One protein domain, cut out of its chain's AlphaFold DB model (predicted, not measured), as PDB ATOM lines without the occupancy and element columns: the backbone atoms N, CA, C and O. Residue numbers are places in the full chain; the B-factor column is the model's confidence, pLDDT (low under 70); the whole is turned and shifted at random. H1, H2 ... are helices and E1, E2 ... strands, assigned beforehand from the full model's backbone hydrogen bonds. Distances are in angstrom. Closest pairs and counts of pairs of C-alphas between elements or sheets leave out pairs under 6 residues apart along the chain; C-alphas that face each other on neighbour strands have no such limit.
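This is residues 18 to 92 of the 183 residues of an uncharacterized protein of Ruminococcus sp. CAG:488 (UniProt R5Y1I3). Two thin strand parts run lengthwise with open space between them: a small three-stranded sheet of E1, E3 and E2, and a longer two-stranded hairpin of E4 and E5, joined near one end by the looping residues 52 to 65. The short helices H1 and H2 sit at opposite ends of this elongated shape, H1 grazing the sheet and H2 running on from the hairpin's last strand. The printed part has 75 residues, with two named helices and five named strands in the order H1, E1, E2, E3, E4, E5, H2; the class is mixed, helices and strands. The sheet runs E1, E3, E2 and is mixed, while E4 and E5 are antiparallel. The whole is loose, with a radius of gyration of the C-alphas of 14.2 A and spans of 41 by 27 by 16 A.

Begin at the inner strand E3, residues 47 to 51, 13.3 A long, with C-alpha 47 at (91.747, 111.766, 124.050). Its neighbours are E1, residues 29 to 32, and E2, residues 41 to 44. Look next at E4, residues 66 to 73, 23.0 A long, and E5, residues 76 to 86, 27.0 A long, which bends by 66 degrees at residue 79. Find C-alpha 18 at (85.814, 105.617, 128.092), where H1, residues 18 to 24, begins and runs 9.9 A. H2, residues 87 to 91, ends with C-alpha 91 at (111.995, 123.762, 147.503).

In the sheet, E1 and E3 are parallel at 21 degrees, and you will find N 30 and O 48 2.7 A apart, within hydrogen-bond range. E2 and E3 form a hairpin, antiparallel at 152 degrees, with N 49 and O 42 2.8 A apart. H1 only grazes this sheet, with its residues 18 to 22; its closest C-alphas to E3 are those of Lys 22 and Ile 47, 7.9 A. E4 and E5 form the other hairpin, antiparallel at 157 degrees, with N 69 and O 83 2.8 A apart. E1 and E5 are only just apart, at 8.3 A, and E3 and E4 are apart. The closest C-alphas of E4 and H2 are those of Glu 66 and Tyr 87, 6.2 A. In H1 and H2 every O i to N i+4 pair is within hydrogen-bond range.

The two C-alphas farthest apart are those of Lys 23 and Asn 92, 44.8 A. The printed part has no cut. The link from E3 to E4, 14 residues, is long. Mean pLDDT of the printed part is 92.6, and no printed residue is under 70.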
ATOM      1  N   PHE A  18      85.061 105.048 129.210       93.00
ATOM      2  CA  PHE A  18      85.814 105.617 128.092       93.00
ATOM      3  C   PHE A  18      84.964 105.780 126.824       93.00
ATOM      4  O   PHE A  18      85.024 106.811 126.158       93.00
ATOM      5  N   GLU A  19      84.095 104.813 126.516       94.94
ATOM      6  CA  GLU A  19      83.175 104.920 125.378       94.94
ATOM      7  C   GLU A  19      82.184 106.077 125.537       94.94
ATOM      8  O   GLU A  19      81.823 106.718 124.549       94.94
ATOM      9  N   GLN A  20      81.749 106.379 126.762       95.56
ATOM     10  CA  GLN A  20      80.889 107.537 127.008       95.56
ATOM     11  C   GLN A  20      81.644 108.857 126.865       95.56
ATOM     12  O   GLN A  20      81.107 109.785 126.265       95.56
ATOM     13  N   LEU A  21      82.897 108.929 127.325       95.38
ATOM     14  CA  LEU A  21      83.751 110.103 127.114       95.38
ATOM     15  C   LEU A  21      83.958 110.380 125.618       95.38
ATOM     16  O   LEU A  21      83.834 111.520 125.177       95.38
ATOM     17  N   LYS A  22      84.171 109.329 124.817       95.38
ATOM     18  CA  LYS A  22      84.240 109.450 123.353       95.38
ATOM     19  C   LYS A  22      82.931 109.931 122.736       95.38
ATOM     20  O   LYS A  22      82.950 110.828 121.899       95.38
ATOM     21  N   LYS A  23      81.794 109.351 123.137       95.62
ATOM     22  CA  LYS A  23      80.464 109.743 122.631       95.62
ATOM     23  C   LYS A  23      80.113 111.189 122.958       95.62
ATOM     24  O   LYS A  23      79.462 111.837 122.146       95.62
ATOM     25  N   GLN A  24      80.531 111.669 124.126       96.06
ATOM     26  CA  GLN A  24      80.347 113.056 124.529       96.06
ATOM     27  C   GLN A  24      81.086 114.011 123.570       96.06
ATOM     28  O   GLN A  24      80.546 115.052 123.205       96.06
ATOM     29  N   GLY A  25      82.289 113.642 123.114       93.75
ATOM     30  CA  GLY A  25      83.003 114.311 122.016       93.75
ATOM     31  C   GLY A  25      83.618 115.680 122.344       93.75
ATOM     32  O   GLY A  25      84.321 116.249 121.507       93.75
ATOM     33  N   ASP A  26      83.392 116.206 123.548       94.94
ATOM     34  CA  ASP A  26      83.967 117.463 124.051       94.94
ATOM     35  C   ASP A  26      85.152 117.250 125.018       94.94
ATOM     36  O   ASP A  26      85.842 118.206 125.379       94.94
ATOM     37  N   VAL A  27      85.444 115.995 125.378       96.06
ATOM     38  CA  VAL A  27      86.582 115.607 126.219       96.06
ATOM     39  C   VAL A  27      87.801 115.361 125.339       96.06
ATOM     40  O   VAL A  27      87.762 114.530 124.438       96.06
ATOM     41  N   PHE A  28      88.899 116.065 125.611       95.00
ATOM     42  CA  PHE A  28      90.168 115.896 124.888       95.00
ATOM     43  C   PHE A  28      91.299 115.356 125.771       95.00
ATOM     44  O   PHE A  28      92.341 114.969 125.250       95.00
ATOM     45  N   ALA A  29      91.108 115.309 127.092       96.31
ATOM     46  CA  ALA A  29      92.084 114.749 128.012       96.31
ATOM     47  C   ALA A  29      91.446 114.268 129.326       96.31
ATOM     48  O   ALA A  29      90.511 114.885 129.835       96.31
ATOM     49  N   VAL A  30      91.993 113.195 129.896       95.50
ATOM     50  CA  VAL A  30      91.643 112.614 131.194       95.50
ATOM     51  C   VAL A  30      92.930 112.314 131.947       95.50
ATOM     52  O   VAL A  30      93.810 111.615 131.446       95.50
ATOM     53  N   TYR A  31      93.021 112.826 133.170       94.81
ATOM     54  CA  TYR A  31      94.166 112.597 134.038       94.81
ATOM     55  C   TYR A  31      93.736 111.973 135.358       94.81
ATOM     56  O   TYR A  31      92.844 112.488 136.033       94.81
ATOM     57  N   CYS A  32      94.405 110.887 135.729       91.94
ATOM     58  CA  CYS A  32      94.149 110.145 136.955       91.94
ATOM     59  C   CYS A  32      95.297 110.313 137.958       91.94
ATOM     60  O   CYS A  32      96.453 110.534 137.596       91.94
ATOM     61  N   GLY A  33      94.950 110.234 139.243       89.81
ATOM     62  CA  GLY A  33      95.904 109.988 140.328       89.81
ATOM     63  C   GLY A  33      95.796 108.533 140.775       89.81
ATOM     64  O   GLY A  33      95.583 107.661 139.946       89.81
ATOM     65  N   HIS A  34      95.825 108.294 142.091       89.94
ATOM     66  CA  HIS A  34      95.746 106.969 142.733       89.94
ATOM     67  C   HIS A  34      97.012 106.118 142.597       89.94
ATOM     68  O   HIS A  34      97.530 105.666 143.616       89.94
ATOM     69  N   ASP A  35      97.517 105.966 141.379       90.25
ATOM     70  CA  ASP A  35      98.763 105.265 141.082       90.25
ATOM     71  C   ASP A  35      99.912 106.284 141.194       90.25
ATOM     72  O   ASP A  35     100.005 107.251 140.441       90.25
ATOM     73  N   HIS A  36     100.718 106.162 142.248       91.44
ATOM     74  CA  HIS A  36     101.670 107.177 142.699       91.44
ATOM     75  C   HIS A  36     103.015 107.173 141.969       91.44
ATOM     76  O   HIS A  36     103.742 108.168 142.077       91.44
ATOM     77  N   TYR A  37     103.376 106.078 141.301       89.44
ATOM     78  CA  TYR A  37     104.579 105.997 140.469       89.44
ATOM     79  C   TYR A  37     104.329 106.438 139.025       89.44
ATOM     80  O   TYR A  37     105.268 106.847 138.343       89.44
ATOM     81  N   ASP A  38     103.082 106.376 138.569       91.94
ATOM     82  CA  ASP A  38     102.756 106.621 137.175       91.94
ATOM     83  C   ASP A  38     102.743 108.118 136.842       91.94
ATOM     84  O   ASP A  38     102.156 108.961 137.523       91.94
ATOM     85  N   SER A  39     103.402 108.456 135.740       93.25
ATOM     86  CA  SER A  39     103.429 109.802 135.162       93.25
ATOM     87  C   SER A  39     103.369 109.785 133.630       93.25
ATOM     88  O   SER A  39     103.590 110.804 132.966       93.25
ATOM     89  N   PHE A  40     103.071 108.639 133.023       92.56
ATOM     90  CA  PHE A  40     102.947 108.526 131.575       92.56
ATOM     91  C   PHE A  40     101.723 109.281 131.033       92.56
ATOM     92  O   PHE A  40     100.786 109.615 131.761       92.56
ATOM     93  N   ILE A  41     101.763 109.571 129.732       95.06
ATOM     94  CA  ILE A  41     100.646 110.114 128.953       95.06
ATOM     95  C   ILE A  41     100.632 109.381 127.617       95.06
ATOM     96  O   ILE A  41     101.690 109.225 127.001       95.06
ATOM     97  N   GLY A  42      99.455 108.960 127.169       93.69
ATOM     98  CA  GLY A  42      99.238 108.411 125.837       93.69
ATOM     99  C   GLY A  42      97.909 108.881 125.262       93.69
ATOM    100  O   GLY A  42      96.960 109.106 126.001       93.69
ATOM    101  N   THR A  43      97.834 109.018 123.944       95.50
ATOM    102  CA  THR A  43      96.609 109.440 123.256       95.50
ATOM    103  C   THR A  43      95.883 108.220 122.699       95.50
ATOM    104  O   THR A  43      96.479 107.412 121.985       95.50
ATOM    105  N   VAL A  44      94.589 108.101 122.993       94.94
ATOM    106  CA  VAL A  44      93.708 107.048 122.471       94.94
ATOM    107  C   VAL A  44      92.449 107.706 121.925       94.94
ATOM    108  O   VAL A  44      91.812 108.486 122.624       94.94
ATOM    109  N   ASP A  45      92.098 107.426 120.668       94.88
ATOM    110  CA  ASP A  45      90.908 107.978 120.000       94.88
ATOM    111  C   ASP A  45      90.780 109.517 120.097       94.88
ATOM    112  O   ASP A  45      89.684 110.067 120.174       94.88
ATOM    113  N   GLY A  46      91.916 110.228 120.094       93.94
ATOM    114  CA  GLY A  46      91.960 111.692 120.193       93.94
ATOM    115  C   GLY A  46      91.772 112.255 121.607       93.94
ATOM    116  O   GLY A  46      91.640 113.469 121.749       93.94
ATOM    117  N   ILE A  47      91.774 111.396 122.632       97.00
ATOM    118  CA  ILE A  47      91.747 111.766 124.050       97.00
ATOM    119  C   ILE A  47      93.099 111.425 124.669       97.00
ATOM    120  O   ILE A  47      93.555 110.281 124.600       97.00
ATOM    121  N   ASP A  48      93.730 112.401 125.308       96.62
ATOM    122  CA  ASP A  48      94.936 112.154 126.090       96.62
ATOM    123  C   ASP A  48      94.581 111.499 127.422       96.62
ATOM    124  O   ASP A  48      93.807 112.036 128.207       96.62
ATOM    125  N   LEU A  49      95.168 110.343 127.697       95.06
ATOM    126  CA  LEU A  49      95.050 109.617 128.951       95.06
ATOM    127  C   LEU A  49      96.384 109.706 129.678       95.06
ATOM    128  O   LEU A  49      97.409 109.255 129.163       95.06
ATOM    129  N   GLY A  50      96.386 110.296 130.867       94.44
ATOM    130  CA  GLY A  50      97.617 110.502 131.613       94.44
ATOM    131  C   GLY A  50      97.494 110.263 133.104       94.44
ATOM    132  O   GLY A  50      96.413 110.293 133.687       94.44
ATOM    133  N   TYR A  51      98.648 110.071 133.728       94.50
ATOM    134  CA  TYR A  51      98.767 109.934 135.170       94.50
ATOM    135  C   TYR A  51      99.525 111.102 135.798       94.50
ATOM    136  O   TYR A  51     100.413 111.722 135.188       94.50
ATOM    137  N   CYS A  52      99.140 111.431 137.028       91.75
ATOM    138  CA  CYS A  52      99.868 112.343 137.893       91.75
ATOM    139  C   CYS A  52     100.533 111.551 139.025       91.75
ATOM    140  O   CYS A  52      99.817 110.905 139.795       91.75
ATOM    141  N   PRO A  53     101.858 111.682 139.195       89.81
ATOM    142  CA  PRO A  53     102.550 111.064 140.313       89.81
ATOM    143  C   PRO A  53     102.075 111.619 141.664       89.81
ATOM    144  O   PRO A  53     101.421 112.664 141.760       89.81
ATOM    145  N   GLY A  54     102.403 110.897 142.736       90.12
ATOM    146  CA  GLY A  54     101.944 111.227 144.083       90.12
ATOM    147  C   GLY A  54     102.556 112.521 144.640       90.12
ATOM    148  O   GLY A  54     103.768 112.610 144.835       90.12
ATOM    149  N   ALA A  55     101.702 113.477 145.017       89.25
ATOM    150  CA  ALA A  55     102.115 114.750 145.624       89.25
ATOM    151  C   ALA A  55     102.219 114.710 147.168       89.25
ATOM    152  O   ALA A  55     102.903 115.526 147.786       89.25
ATOM    153  N   GLY A  56     101.516 113.778 147.823       87.31
ATOM    154  CA  GLY A  56     101.402 113.714 149.284       87.31
ATOM    155  C   GLY A  56     102.469 112.848 149.963       87.31
ATOM    156  O   GLY A  56     102.737 111.728 149.543       87.31
ATOM    157  N   TYR A  57     103.004 113.308 151.099       86.81
ATOM    158  CA  TYR A  57     104.067 112.614 151.853       86.81
ATOM    159  C   TYR A  57     103.586 111.532 152.833       86.81
ATOM    160  O   TYR A  57     104.399 110.868 153.474       86.81
ATOM    161  N   ASN A  58     102.273 111.333 152.958       86.31
ATOM    162  CA  ASN A  58     101.691 110.294 153.810       86.31
ATOM    163  C   ASN A  58     101.141 109.113 152.994       86.31
ATOM    164  O   ASN A  58     100.082 108.576 153.305       86.31
ATOM    165  N   THR A  59     101.840 108.762 151.917       85.25
ATOM    166  CA  THR A  59     101.464 107.703 150.975       85.25
ATOM    167  C   THR A  59     102.705 106.949 150.490       85.25
ATOM    168  O   THR A  59     103.818 107.463 150.623       85.25
ATOM    169  N   TYR A  60     102.540 105.744 149.934       88.38
ATOM    170  CA  TYR A  60     103.626 105.054 149.223       88.38
ATOM    171  C   TYR A  60     103.994 105.798 147.928       88.38
ATOM    172  O   TYR A  60     103.334 106.778 147.572       88.38
ATOM    173  N   GLY A  61     105.033 105.362 147.224       86.62
ATOM    174  CA  GLY A  61     105.375 105.904 145.905       86.62
ATOM    175  C   GLY A  61     106.704 106.642 145.890       86.62
ATOM    176  O   GLY A  61     107.470 106.575 146.846       86.62
ATOM    177  N   ILE A  62     106.970 107.368 144.811       86.75
ATOM    178  CA  ILE A  62     108.242 108.057 144.564       86.75
ATOM    179  C   ILE A  62     108.776 108.863 145.765       86.75
ATOM    180  O   ILE A  62     108.032 109.465 146.545       86.75
ATOM    181  N   TYR A  63     110.104 108.868 145.912       85.06
ATOM    182  CA  TYR A  63     110.781 109.513 147.038       85.06
ATOM    183  C   TYR A  63     110.632 111.044 147.018       85.06
ATOM    184  O   TYR A  63     110.329 111.651 148.046       85.06
ATOM    185  N   GLN A  64     110.828 111.669 145.853       85.94
ATOM    186  CA  GLN A  64     110.544 113.090 145.637       85.94
ATOM    187  C   GLN A  64     109.124 113.221 145.108       85.94
ATOM    188  O   GLN A  64     108.811 112.669 144.064       85.94
ATOM    189  N   ARG A  65     108.257 113.919 145.842       88.94
ATOM    190  CA  ARG A  65     106.862 114.087 145.428       88.94
ATOM    191  C   ARG A  65     106.769 115.058 144.274       88.94
ATOM    192  O   ARG A  65     107.465 116.071 144.263       88.94
ATOM    193  N   GLU A  66     105.887 114.742 143.345       91.62
ATOM    194  CA  GLU A  66     105.727 115.486 142.109       91.62
ATOM    195  C   GLU A  66     104.289 115.959 141.948       91.62
ATOM    196  O   GLU A  66     103.344 115.372 142.476       91.62
ATOM    197  N   VAL A  67     104.142 117.048 141.205       92.50
ATOM    198  CA  VAL A  67     102.861 117.534 140.702       92.50
ATOM    199  C   VAL A  67     102.944 117.645 139.191       92.50
ATOM    200  O   VAL A  67     104.008 117.931 138.643       92.50
ATOM    201  N   ARG A  68     101.818 117.452 138.506       94.38
ATOM    202  CA  ARG A  68     101.713 117.711 137.072       94.38
ATOM    203  C   ARG A  68     101.237 119.137 136.826       94.38
ATOM    204  O   ARG A  68     100.204 119.549 137.348       94.38
ATOM    205  N   VAL A  69     101.982 119.865 136.006       94.88
ATOM    206  CA  VAL A  69     101.623 121.200 135.529       94.88
ATOM    207  C   VAL A  69     100.966 121.080 134.160       94.88
ATOM    208  O   VAL A  69     101.373 120.261 133.330       94.88
ATOM    209  N   PHE A  70      99.944 121.903 133.941       96.31
ATOM    210  CA  PHE A  70      99.260 122.059 132.667       96.31
ATOM    211  C   PHE A  70      99.329 123.519 132.244       96.31
ATOM    212  O   PHE A  70      98.894 124.404 132.981       96.31
ATOM    213  N   GLU A  71      99.863 123.763 131.057       97.50
ATOM    214  CA  GLU A  71      99.907 125.082 130.442       97.50
ATOM    215  C   GLU A  71      98.960 125.093 129.245       97.50
ATOM    216  O   GLU A  71      99.182 124.395 128.252       97.50
ATOM    217  N   PHE A  72      97.902 125.894 129.346       97.12
ATOM    218  CA  PHE A  72      96.900 126.040 128.299       97.12
ATOM    219  C   PHE A  72      97.091 127.356 127.551       97.12
ATOM    220  O   PHE A  72      97.342 128.398 128.156       97.12
ATOM    221  N   ASN A  73      96.905 127.314 126.234       96.50
ATOM    222  CA  ASN A  73      96.638 128.503 125.440       96.50
ATOM    223  C   ASN A  73      95.119 128.661 125.327       96.50
ATOM    224  O   ASN A  73      94.446 127.754 124.848       96.50
ATOM    225  N   GLU A  74      94.576 129.804 125.740       95.62
ATOM    226  CA  GLU A  74      93.131 130.075 125.680       95.62
ATOM    227  C   GLU A  74      92.550 129.967 124.260       95.62
ATOM    228  O   GLU A  74      91.384 129.618 124.093       95.62
ATOM    229  N   ASN A  75      93.375 130.211 123.238       96.88
ATOM    230  CA  ASN A  75      92.973 130.147 121.834       96.88
ATOM    231  C   ASN A  75      93.077 128.731 121.241       96.88
ATOM    232  O   ASN A  75      92.529 128.476 120.172       96.88
ATOM    233  N   ASP A  76      93.789 127.819 121.910       95.44
ATOM    234  CA  ASP A  76      93.971 126.427 121.486       95.44
ATOM    235  C   ASP A  76      94.247 125.536 122.704       95.44
ATOM    236  O   ASP A  76      95.378 125.142 122.998       95.44
ATOM    237  N   VAL A  77      93.183 125.242 123.451       94.19
ATOM    238  CA  VAL A  77      93.270 124.479 124.705       94.19
ATOM    239  C   VAL A  77      93.652 123.012 124.492       94.19
ATOM    240  O   VAL A  77      94.138 122.374 125.421       94.19
ATOM    241  N   LYS A  78      93.441 122.469 123.284       93.38
ATOM    242  CA  LYS A  78      93.754 121.067 122.962       93.38
ATOM    243  C   LYS A  78      95.249 120.852 122.749       93.38
ATOM    244  O   LYS A  78      95.742 119.764 123.015       93.38
ATOM    245  N   ASN A  79      95.974 121.884 122.326       94.44
ATOM    246  CA  ASN A  79      97.426 121.859 122.174       94.44
ATOM    247  C   ASN A  79      98.136 122.374 123.440       94.44
ATOM    248  O   ASN A  79      98.949 123.303 123.405       94.44
ATOM    249  N   TYR A  80      97.769 121.804 124.585       95.88
ATOM    250  CA  TYR A  80      98.335 122.161 125.882       95.88
ATOM    251  C   TYR A  80      99.716 121.525 126.079       95.88
ATOM    252  O   TYR A  80     100.044 120.484 125.506       95.88
ATOM    253  N   LYS A  81     100.538 122.137 126.933       95.62
ATOM    254  CA  LYS A  81     101.803 121.544 127.385       95.62
ATOM    255  C   LYS A  81     101.630 120.981 128.782       95.62
ATOM    256  O   LYS A  81     100.900 121.529 129.605       95.62
ATOM    257  N   THR A  82     102.335 119.897 129.071       95.69
ATOM    258  CA  THR A  82     102.346 119.317 130.412       95.69
ATOM    259  C   THR A  82     103.683 118.677 130.747       95.69
ATOM    260  O   THR A  82     104.351 118.086 129.896       95.69
ATOM    261  N   TYR A  83     104.069 118.810 132.009       93.62
ATOM    262  CA  TYR A  83     105.300 118.283 132.586       93.62
ATOM    263  C   TYR A  83     105.102 118.071 134.091       93.62
ATOM    264  O   TYR A  83     104.125 118.560 134.667       93.62
ATOM    265  N   THR A  84     105.998 117.320 134.729       92.94
ATOM    266  CA  THR A  84     106.006 117.177 136.187       92.94
ATOM    267  C   THR A  84     107.040 118.103 136.810       92.94
ATOM    268  O   THR A  84     108.038 118.461 136.184       92.94
ATOM    269  N   VAL A  85     106.762 118.539 138.032       93.00
ATOM    270  CA  VAL A  85     107.669 119.340 138.852       93.00
ATOM    271  C   VAL A  85     107.820 118.632 140.184       93.00
ATOM    272  O   VAL A  85     106.819 118.365 140.857       93.00
ATOM    273  N   SER A  86     109.058 118.335 140.571       91.31
ATOM    274  CA  SER A  86     109.342 117.676 141.839       91.31
ATOM    275  C   SER A  86     109.509 118.675 142.977       91.31
ATOM    276  O   SER A  86     109.853 119.845 142.797       91.31
ATOM    277  N   TYR A  87     109.302 118.199 144.202       90.38
ATOM    278  CA  TYR A  87     109.589 118.965 145.408       90.38
ATOM    279  C   TYR A  87     111.035 119.480 145.443       90.38
ATOM    280  O   TYR A  87     111.272 120.612 145.871       90.38
ATOM    281  N   GLY A  88     111.987 118.664 144.981       88.94
ATOM    282  CA  GLY A  88     113.396 119.033 144.887       88.94
ATOM    283  C   GLY A  88     113.616 120.242 143.980       88.94
ATOM    284  O   GLY A  88     114.334 121.159 144.378       88.94
ATOM    285  N   ASP A  89     112.922 120.290 142.839       89.75
ATOM    286  CA  ASP A  89     113.024 121.385 141.862       89.75
ATOM    287  C   ASP A  89     112.525 122.724 142.423       89.75
ATOM    288  O   ASP A  89     113.037 123.782 142.063       89.75
ATOM    289  N   VAL A  90     111.535 122.691 143.324       89.56
ATOM    290  CA  VAL A  90     110.888 123.904 143.861       89.56
ATOM    291  C   VAL A  90     111.503 124.355 145.179       89.56
ATOM    292  O   VAL A  90     111.760 125.538 145.389       89.56
ATOM    293  N   CYS A  91     111.665 123.429 146.121       86.75
ATOM    294  CA  CYS A  91     111.995 123.762 147.503       86.75
ATOM    295  C   CYS A  91     113.484 123.638 147.810       86.75
ATOM    296  O   CYS A  91     113.932 124.305 148.743       86.75
ATOM    297  N   ASN A  92     114.225 122.795 147.076       84.81
ATOM    298  CA  ASN A  92     115.643 122.478 147.293       84.81
ATOM    299  C   ASN A  92     116.038 122.377 148.787       84.81
ATOM    300  O   ASN A  92     117.051 122.913 149.240       84.81
TER     301      ASN A  92